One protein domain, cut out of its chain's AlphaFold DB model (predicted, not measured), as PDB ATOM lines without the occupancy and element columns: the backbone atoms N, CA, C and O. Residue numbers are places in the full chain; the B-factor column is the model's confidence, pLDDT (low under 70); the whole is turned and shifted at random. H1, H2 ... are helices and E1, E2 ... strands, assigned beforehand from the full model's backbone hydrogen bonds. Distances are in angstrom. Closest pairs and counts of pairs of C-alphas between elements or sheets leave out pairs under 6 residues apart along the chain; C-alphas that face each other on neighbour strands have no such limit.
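What this domain is: This is residues 127 to 186 of the 237 residues of an uncharacterized protein of Spirosoma sp. HMF4905 (UniProt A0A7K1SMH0). A small three-stranded sheet, E1 E2 E3, has two helices on one and the same face, H1 over E2 and H2 beside the strands, while a third helix, H3, sits off the sheet. The hairpin of E1 and E2 reaches to one end of the longest axis with its turn, residues 150 to 154; the link at residues 136 to 143 and H3 lie toward the other end. The 60 printed residues include three named helices and three named strands, in the order H1 E1 E2 E3 H2 H3, and the sheet, ordered E1, E2, E3, is antiparallel throughout. The class is mixed, helices and strands; the whole is compact, with a radius of gyration of the C-alphas of 11.4 A, and only just elongated, spanning 33 by 22 by 20 A.

How they stand to each other: H1, residues 127 to 135, is on the sheet of E1, residues 144 to 149, E2, residues 155 to 160, and E3, residues 166 to 168, at a height over the sheet of 10.0 A. It lies over E2 and runs slantwise to the strands, at 37 degrees to E2 on the local plane. The closest C-alphas of H1 and E1 are those of Arg 127 and Ile 145, 7.1 A apart. E1, E2 and E3 form a meander, each strand the antiparallel neighbour of the one before. E1 and E2 are a hairpin at 152 degrees, with N 146 and O 158 at 3.0 A and N 158 and O 146 at 2.8 A, within hydrogen-bond range. E2 and E3 are a hairpin at 148 degrees, with N 159 and O 167 at 2.8 A. H2, residues 169 to 174, is on the same face as H1, at a height over the sheet of 7.1 A, but over none of the strands, only just: 2 of its C-alphas fall on E3. The C-alphas of Trp 157 and Trp 169, the closest of E2 and H2, are 5.5 A apart. H3, residues 177 to 185, is not on the sheet, only just, with 4 pairs of C-alphas within 10 A. H2 and H3 are close but not clearly touching, the closest C-alphas being those of Phe 172 and Lys 180, 7.2 A apart. H1 and H3 are apart. In H1, H2 and H3 every O i to N i+4 pair is within hydrogen-bond range.

Where its parts are: H1 begins at C-alpha 127, (162.701, 160.388, 185.693), and is 12.7 A long. E1 is 16.2 A and E2 16.0 A long; E2 ends at C-alpha 160, (157.410, 161.005, 173.538). E3 and H2 are shorter. H3, 12.3 A long, ends at C-alpha 185, (154.207, 150.553, 167.857).

The domain as a whole: The C-alphas of Gly 139 and Lys 152, the two farthest apart, are 34.6 A from each other. The printed part has no cut. The link from H1 to E1 is short, and the other links are tight. Mean pLDDT of the printed part is 77.2; it is under 70 at residues 148 to 149, 151 to 153, 164 and 184 to 186.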
ATOM      1  N   ARG A 127     162.408 160.854 187.049       73.06
ATOM      2  CA  ARG A 127     162.701 160.388 185.693       73.06
ATOM      3  C   ARG A 127     163.184 158.937 185.697       73.06
ATOM      4  O   ARG A 127     162.670 158.134 184.919       73.06
ATOM      5  N   GLN A 128     164.110 158.572 186.583       72.69
ATOM      6  CA  GLN A 128     164.614 157.199 186.698       72.69
ATOM      7  C   GLN A 128     163.534 156.205 187.144       72.69
ATOM      8  O   GLN A 128     163.501 155.066 186.660       72.69
ATOM      9  N   GLU A 129     162.616 156.625 188.019       81.19
ATOM     10  CA  GLU A 129     161.429 155.847 188.394       81.19
ATOM     11  C   GLU A 129     160.572 155.529 187.158       81.19
ATOM     12  O   GLU A 129     160.239 154.365 186.913       81.19
ATOM     13  N   ILE A 130     160.282 156.543 186.331       84.44
ATOM     14  CA  ILE A 130     159.526 156.397 185.079       84.44
ATOM     15  C   ILE A 130     160.263 155.466 184.105       84.44
ATOM     16  O   ILE A 130     159.663 154.536 183.562       84.44
ATOM     17  N   GLU A 131     161.570 155.659 183.907       83.12
ATOM     18  CA  GLU A 131     162.397 154.808 183.040       83.12
ATOM     19  C   GLU A 131     162.389 153.343 183.494       83.12
ATOM     20  O   GLU A 131     162.310 152.421 182.677       83.12
ATOM     21  N   THR A 132     162.435 153.109 184.804       84.44
ATOM     22  CA  THR A 132     162.396 151.764 185.385       84.44
ATOM     23  C   THR A 132     161.026 151.120 185.213       84.44
ATOM     24  O   THR A 132     160.940 149.963 184.796       84.44
ATOM     25  N   ALA A 133     159.948 151.867 185.457       84.88
ATOM     26  CA  ALA A 133     158.592 151.389 185.230       84.88
ATOM     27  C   ALA A 133     158.355 151.059 183.746       84.88
ATOM     28  O   ALA A 133     157.758 150.027 183.435       84.88
ATOM     29  N   LEU A 134     158.890 151.859 182.818       84.06
ATOM     30  CA  LEU A 134     158.784 151.614 181.378       84.06
ATOM     31  C   LEU A 134     159.423 150.286 180.944       84.06
ATOM     32  O   LEU A 134     158.870 149.600 180.084       84.06
ATOM     33  N   LYS A 135     160.519 149.860 181.589       82.25
ATOM     34  CA  LYS A 135     161.157 148.553 181.329       82.25
ATOM     35  C   LYS A 135     160.250 147.361 181.649       82.25
ATOM     36  O   LYS A 135     160.458 146.282 181.100       82.25
ATOM     37  N   SER A 136     159.244 147.538 182.509       82.25
ATOM     38  CA  SER A 136     158.282 146.478 182.847       82.25
ATOM     39  C   SER A 136     157.245 146.207 181.747       82.25
ATOM     40  O   SER A 136     156.527 145.210 181.826       82.25
ATOM     41  N   PHE A 137     157.179 147.043 180.702       80.25
ATOM     42  CA  PHE A 137     156.255 146.875 179.582       80.25
ATOM     43  C   PHE A 137     156.973 146.290 178.351       80.25
ATOM     44  O   PHE A 137     157.551 147.029 177.548       80.25
ATOM     45  N   PRO A 138     156.947 144.959 178.150       75.25
ATOM     46  CA  PRO A 138     157.672 144.321 177.058       75.25
ATOM     47  C   PRO A 138     157.126 144.736 175.684       75.25
ATOM     48  O   PRO A 138     155.922 144.699 175.428       75.25
ATOM     49  N   GLY A 139     158.036 145.076 174.766       73.56
ATOM     50  CA  GLY A 139     157.707 145.418 173.378       73.56
ATOM     51  C   GLY A 139     157.256 146.863 173.152       73.56
ATOM     52  O   GLY A 139     156.832 147.182 172.043       73.56
ATOM     53  N   ILE A 140     157.357 147.722 174.169       78.44
ATOM     54  CA  ILE A 140     157.183 149.168 174.028       78.44
ATOM     55  C   ILE A 140     158.553 149.802 173.738       78.44
ATOM     56  O   ILE A 140     159.499 149.557 174.488       78.44
ATOM     57  N   PRO A 141     158.699 150.596 172.661       79.56
ATOM     58  CA  PRO A 141     159.920 151.353 172.410       79.56
ATOM     59  C   PRO A 141     160.207 152.345 173.539       79.56
ATOM     60  O   PRO A 141     159.283 152.964 174.065       79.56
ATOM     61  N   THR A 142     161.482 152.552 173.865       82.62
ATOM     62  CA  THR A 142     161.892 153.549 174.860       82.62
ATOM     63  C   THR A 142     161.467 154.957 174.414       82.62
ATOM     64  O   THR A 142     161.902 155.395 173.344       82.62
ATOM     65  N   PRO A 143     160.626 155.672 175.183       81.06
ATOM     66  CA  PRO A 143     160.285 157.058 174.896       81.06
ATOM     67  C   PRO A 143     161.374 158.020 175.382       81.06
ATOM     68  O   PRO A 143     162.139 157.715 176.295       81.06
ATOM     69  N   THR A 144     161.377 159.226 174.827       80.38
ATOM     70  CA  THR A 144     161.999 160.396 175.451       80.38
ATOM     71  C   THR A 144     161.086 160.897 176.568       80.38
ATOM     72  O   THR A 144     159.885 161.059 176.353       80.38
ATOM     73  N   ILE A 145     161.646 161.158 177.747       79.38
ATOM     74  CA  ILE A 145     160.915 161.638 178.926       79.38
ATOM     75  C   ILE A 145     161.287 163.100 179.157       79.38
ATOM     76  O   ILE A 145     162.470 163.425 179.255       79.38
ATOM     77  N   VAL A 146     160.291 163.984 179.218       72.31
ATOM     78  CA  VAL A 146     160.491 165.430 179.391       72.31
ATOM     79  C   VAL A 146     159.519 165.956 180.439       72.31
ATOM     80  O   VAL A 146     158.322 165.689 180.354       72.31
ATOM     81  N   LYS A 147     160.009 166.734 181.406       72.00
ATOM     82  CA  LYS A 147     159.151 167.491 182.322       72.00
ATOM     83  C   LYS A 147     158.565 168.702 181.585       72.00
ATOM     84  O   LYS A 147     159.295 169.436 180.922       72.00
ATOM     85  N   GLN A 148     157.255 168.900 181.672       69.81
ATOM     86  CA  GLN A 148     156.555 170.041 181.090       69.81
ATOM     87  C   GLN A 148     155.713 170.737 182.148       69.81
ATOM     88  O   GLN A 148     155.057 170.090 182.952       69.81
ATOM     89  N   THR A 149     155.692 172.062 182.099       68.19
ATOM     90  CA  THR A 149     154.795 172.878 182.913       68.19
ATOM     91  C   THR A 149     153.679 173.394 182.014       68.19
ATOM     92  O   THR A 149     153.938 174.018 180.981       68.19
ATOM     93  N   ASN A 150     152.426 173.112 182.365       71.94
ATOM     94  CA  ASN A 150     151.282 173.534 181.564       71.94
ATOM     95  C   ASN A 150     150.977 175.040 181.745       71.94
ATOM     96  O   ASN A 150     151.568 175.734 182.572       71.94
ATOM     97  N   ALA A 151     150.007 175.568 180.989       64.25
ATOM     98  CA  ALA A 151     149.622 176.985 181.058       64.25
ATOM     99  C   ALA A 151     149.068 177.433 182.430       64.25
ATOM    100  O   ALA A 151     148.915 178.631 182.662       64.25
ATOM    101  N   LYS A 152     148.748 176.486 183.323       69.88
ATOM    102  CA  LYS A 152     148.309 176.734 184.702       69.88
ATOM    103  C   LYS A 152     149.459 176.659 185.714       69.88
ATOM    104  O   LYS A 152     149.215 176.879 186.894       69.88
ATOM    105  N   GLY A 153     150.687 176.379 185.270       61.41
ATOM    106  CA  GLY A 153     151.836 176.198 186.155       61.41
ATOM    107  C   GLY A 153     151.917 174.808 186.791       61.41
ATOM    108  O   GLY A 153     152.672 174.635 187.740       61.41
ATOM    109  N   GLU A 154     151.131 173.835 186.322       70.50
ATOM    110  CA  GLU A 154     151.172 172.465 186.841       70.50
ATOM    111  C   GLU A 154     152.225 171.661 186.076       70.50
ATOM    112  O   GLU A 154     152.233 171.654 184.840       70.50
ATOM    113  N   ASP A 155     153.096 170.982 186.815       73.75
ATOM    114  CA  ASP A 155     154.145 170.136 186.258       73.75
ATOM    115  C   ASP A 155     153.606 168.738 185.921       73.75
ATOM    116  O   ASP A 155     152.973 168.081 186.747       73.75
ATOM    117  N   SER A 156     153.906 168.250 184.717       80.31
ATOM    118  CA  SER A 156     153.630 166.886 184.274       80.31
ATOM    119  C   SER A 156     154.832 166.288 183.537       80.31
ATOM    120  O   SER A 156     155.715 166.989 183.044       80.31
ATOM    121  N   TRP A 157     154.897 164.958 183.489       80.31
ATOM    122  CA  TRP A 157     155.941 164.235 182.764       80.31
ATOM    123  C   TRP A 157     155.389 163.751 181.432       80.31
ATOM    124  O   TRP A 157     154.472 162.934 181.407       80.31
ATOM    125  N   LEU A 158     155.936 164.241 180.324       81.44
ATOM    126  CA  LEU A 158     155.539 163.855 178.978       81.44
ATOM    127  C   LEU A 158     156.439 162.727 178.459       81.44
ATOM    128  O   LEU A 158     157.664 162.850 178.432       81.44
ATOM    129  N   LEU A 159     155.820 161.649 177.986       78.94
ATOM    130  CA  LEU A 159     156.466 160.578 177.238       78.94
ATOM    131  C   LEU A 159     156.311 160.852 175.746       78.94
ATOM    132  O   LEU A 159     155.187 160.981 175.268       78.94
ATOM    133  N   THR A 160     157.413 160.886 175.003       80.12
ATOM    134  CA  THR A 160     157.410 161.005 173.538       80.12
ATOM    135  C   THR A 160     158.032 159.765 172.916       80.12
ATOM    136  O   THR A 160     159.220 159.504 173.088       80.12
ATOM    137  N   PHE A 161     157.244 158.985 172.185       79.94
ATOM    138  CA  PHE A 161     157.686 157.736 171.573       79.94
ATOM    139  C   PHE A 161     158.312 157.970 170.186       79.94
ATOM    140  O   PHE A 161     157.991 158.959 169.523       79.94
ATOM    141  N   PRO A 162     159.160 157.048 169.687       79.12
ATOM    142  CA  PRO A 162     159.828 157.189 168.385       79.12
ATOM    143  C   PRO A 162     158.891 157.368 167.181       79.12
ATOM    144  O   PRO A 162     159.310 157.881 166.147       79.12
ATOM    145  N   ASN A 163     157.622 156.963 167.293       71.31
ATOM    146  CA  ASN A 163     156.606 157.166 166.258       71.31
ATOM    147  C   ASN A 163     155.950 158.564 166.292       71.31
ATOM    148  O   ASN A 163     155.018 158.817 165.531       71.31
ATOM    149  N   GLY A 164     156.408 159.459 167.173       68.25
ATOM    150  CA  GLY A 164     155.879 160.813 167.343       68.25
ATOM    151  C   GLY A 164     154.642 160.903 168.238       68.25
ATOM    152  O   GLY A 164     154.113 161.999 168.414       68.25
ATOM    153  N   TYR A 165     154.167 159.790 168.810       73.69
ATOM    154  CA  TYR A 165     153.101 159.827 169.809       73.69
ATOM    155  C   TYR A 165     153.625 160.421 171.119       73.69
ATOM    156  O   TYR A 165     154.677 160.004 171.606       73.69
ATOM    157  N   ALA A 166     152.875 161.359 171.695       80.31
ATOM    158  CA  ALA A 166     153.187 161.976 172.973       80.31
ATOM    159  C   ALA A 166     152.003 161.849 173.940       80.31
ATOM    160  O   ALA A 166     150.850 161.997 173.535       80.31
ATOM    161  N   THR A 167     152.277 161.555 175.207       79.00
ATOM    162  CA  THR A 167     151.251 161.426 176.252       79.00
ATOM    163  C   THR A 167     151.848 161.697 177.625       79.00
ATOM    164  O   THR A 167     153.035 161.463 177.847       79.00
ATOM    165  N   GLU A 168     151.045 162.206 178.554       84.94
ATOM    166  CA  GLU A 168     151.475 162.378 179.941       84.94
ATOM    167  C   GLU A 168     151.658 161.014 180.622       84.94
ATOM    168  O   GLU A 168     150.908 160.075 180.364       84.94
ATOM    169  N   TRP A 169     152.631 160.907 181.526       86.44
ATOM    170  CA  TRP A 169     152.962 159.687 182.261       86.44
ATOM    171  C   TRP A 169     151.745 159.079 182.969       86.44
ATOM    172  O   TRP A 169     151.470 157.893 182.809       86.44
ATOM    173  N   GLU A 170     150.961 159.897 183.672       84.75
ATOM    174  CA  GLU A 170     149.759 159.441 184.384       84.75
ATOM    175  C   GLU A 170     148.673 158.933 183.422       84.75
ATOM    176  O   GLU A 170     148.031 157.907 183.663       84.75
ATOM    177  N   GLN A 171     148.508 159.599 182.275       82.75
ATOM    178  CA  GLN A 171     147.581 159.154 181.233       82.75
ATOM    179  C   GLN A 171     148.059 157.843 180.604       82.75
ATOM    180  O   GLN A 171     147.257 156.937 180.379       82.75
ATOM    181  N   PHE A 172     149.367 157.709 180.378       84.38
ATOM    182  CA  PHE A 172     149.974 156.482 179.887       84.38
ATOM    183  C   PHE A 172     149.766 155.329 180.866       84.38
ATOM    184  O   PHE A 172     149.386 154.241 180.438       84.38
ATOM    185  N   LEU A 173     149.956 155.546 182.170       83.31
ATOM    186  CA  LEU A 173     149.738 154.527 183.198       83.31
ATOM    187  C   LEU A 173     148.311 153.975 183.174       83.31
ATOM    188  O   LEU A 173     148.149 152.751 183.245       83.31
ATOM    189  N   ALA A 174     147.314 154.845 182.985       84.31
ATOM    190  CA  ALA A 174     145.896 154.490 182.933       84.31
ATOM    191  C   ALA A 174     145.496 153.637 181.710       84.31
ATOM    192  O   ALA A 174     144.420 153.035 181.698       84.31
ATOM    193  N   LEU A 175     146.342 153.547 180.679       78.62
ATOM    194  CA  LEU A 175     146.062 152.732 179.499       78.62
ATOM    195  C   LEU A 175     146.159 151.228 179.798       78.62
ATOM    196  O   LEU A 175     147.041 150.755 180.525       78.62
ATOM    197  N   THR A 176     145.309 150.441 179.134       80.44
ATOM    198  CA  THR A 176     145.440 148.976 179.141       80.44
ATOM    199  C   THR A 176     146.760 148.544 178.480       80.44
ATOM    200  O   THR A 176     147.272 149.261 177.611       80.44
ATOM    201  N   PRO A 177     147.322 147.369 178.823       80.81
ATOM    202  CA  PRO A 177     148.548 146.869 178.192       80.81
ATOM    203  C   PRO A 177     148.483 146.811 176.654       80.81
ATOM    204  O   PRO A 177     149.440 147.185 175.973       80.81
ATOM    205  N   GLU A 178     147.343 146.407 176.087       74.12
ATOM    206  CA  GLU A 178     147.143 146.344 174.631       74.12
ATOM    207  C   GLU A 178     147.085 147.733 173.983       74.12
ATOM    208  O   GLU A 178     147.658 147.947 172.907       74.12
ATOM    209  N   SER A 179     146.439 148.699 174.648       78.50
ATOM    210  CA  SER A 179     146.405 150.095 174.202       78.50
ATOM    211  C   SER A 179     147.802 150.713 174.211       78.50
ATOM    212  O   SER A 179     148.179 151.339 173.221       78.50
ATOM    213  N   LYS A 180     148.594 150.475 175.270       79.00
ATOM    214  CA  LYS A 180     149.993 150.928 175.374       79.00
ATOM    215  C   LYS A 180     150.834 150.409 174.208       79.00
ATOM    216  O   LYS A 180     151.528 151.183 173.551       79.00
ATOM    217  N   LYS A 181     150.729 149.116 173.890       74.69
ATOM    218  CA  LYS A 181     151.461 148.505 172.771       74.69
ATOM    219  C   LYS A 181     151.039 149.101 171.429       74.69
ATOM    220  O   LYS A 181     151.871 149.567 170.665       74.69
ATOM    221  N   THR A 182     149.735 149.171 171.172       72.88
ATOM    222  CA  THR A 182     149.202 149.666 169.894       72.88
ATOM    223  C   THR A 182     149.554 151.136 169.645       72.88
ATOM    224  O   THR A 182     149.852 151.514 168.514       72.88
ATOM    225  N   LEU A 183     149.537 151.973 170.683       71.81
ATOM    226  CA  LEU A 183     149.883 153.395 170.598       71.81
ATOM    227  C   LEU A 183     151.357 153.641 170.276       71.81
ATOM    228  O   LEU A 183     151.683 154.549 169.517       71.81
ATOM    229  N   THR A 184     152.234 152.813 170.833       68.75
ATOM    230  CA  THR A 184     153.686 153.017 170.792       68.75
ATOM    231  C   THR A 184     154.366 152.284 169.635       68.75
ATOM    232  O   THR A 184     155.484 152.635 169.267       68.75
ATOM    233  N   THR A 185     153.688 151.311 169.010       67.00
ATOM    234  CA  THR A 185     154.207 150.553 167.857       67.00
ATOM    235  C   THR A 185     153.449 150.800 166.550       67.00
ATOM    236  O   THR A 185     153.838 150.259 165.516       67.00
ATOM    237  N   SER A 186     152.355 151.572 166.559       62.28
ATOM    238  CA  SER A 186     151.637 151.919 165.324       62.28
ATOM    239  C   SER A 186     152.509 152.809 164.439       62.28
ATOM    240  O   SER A 186     152.909 153.897 164.849       62.28
TER     241      SER A 186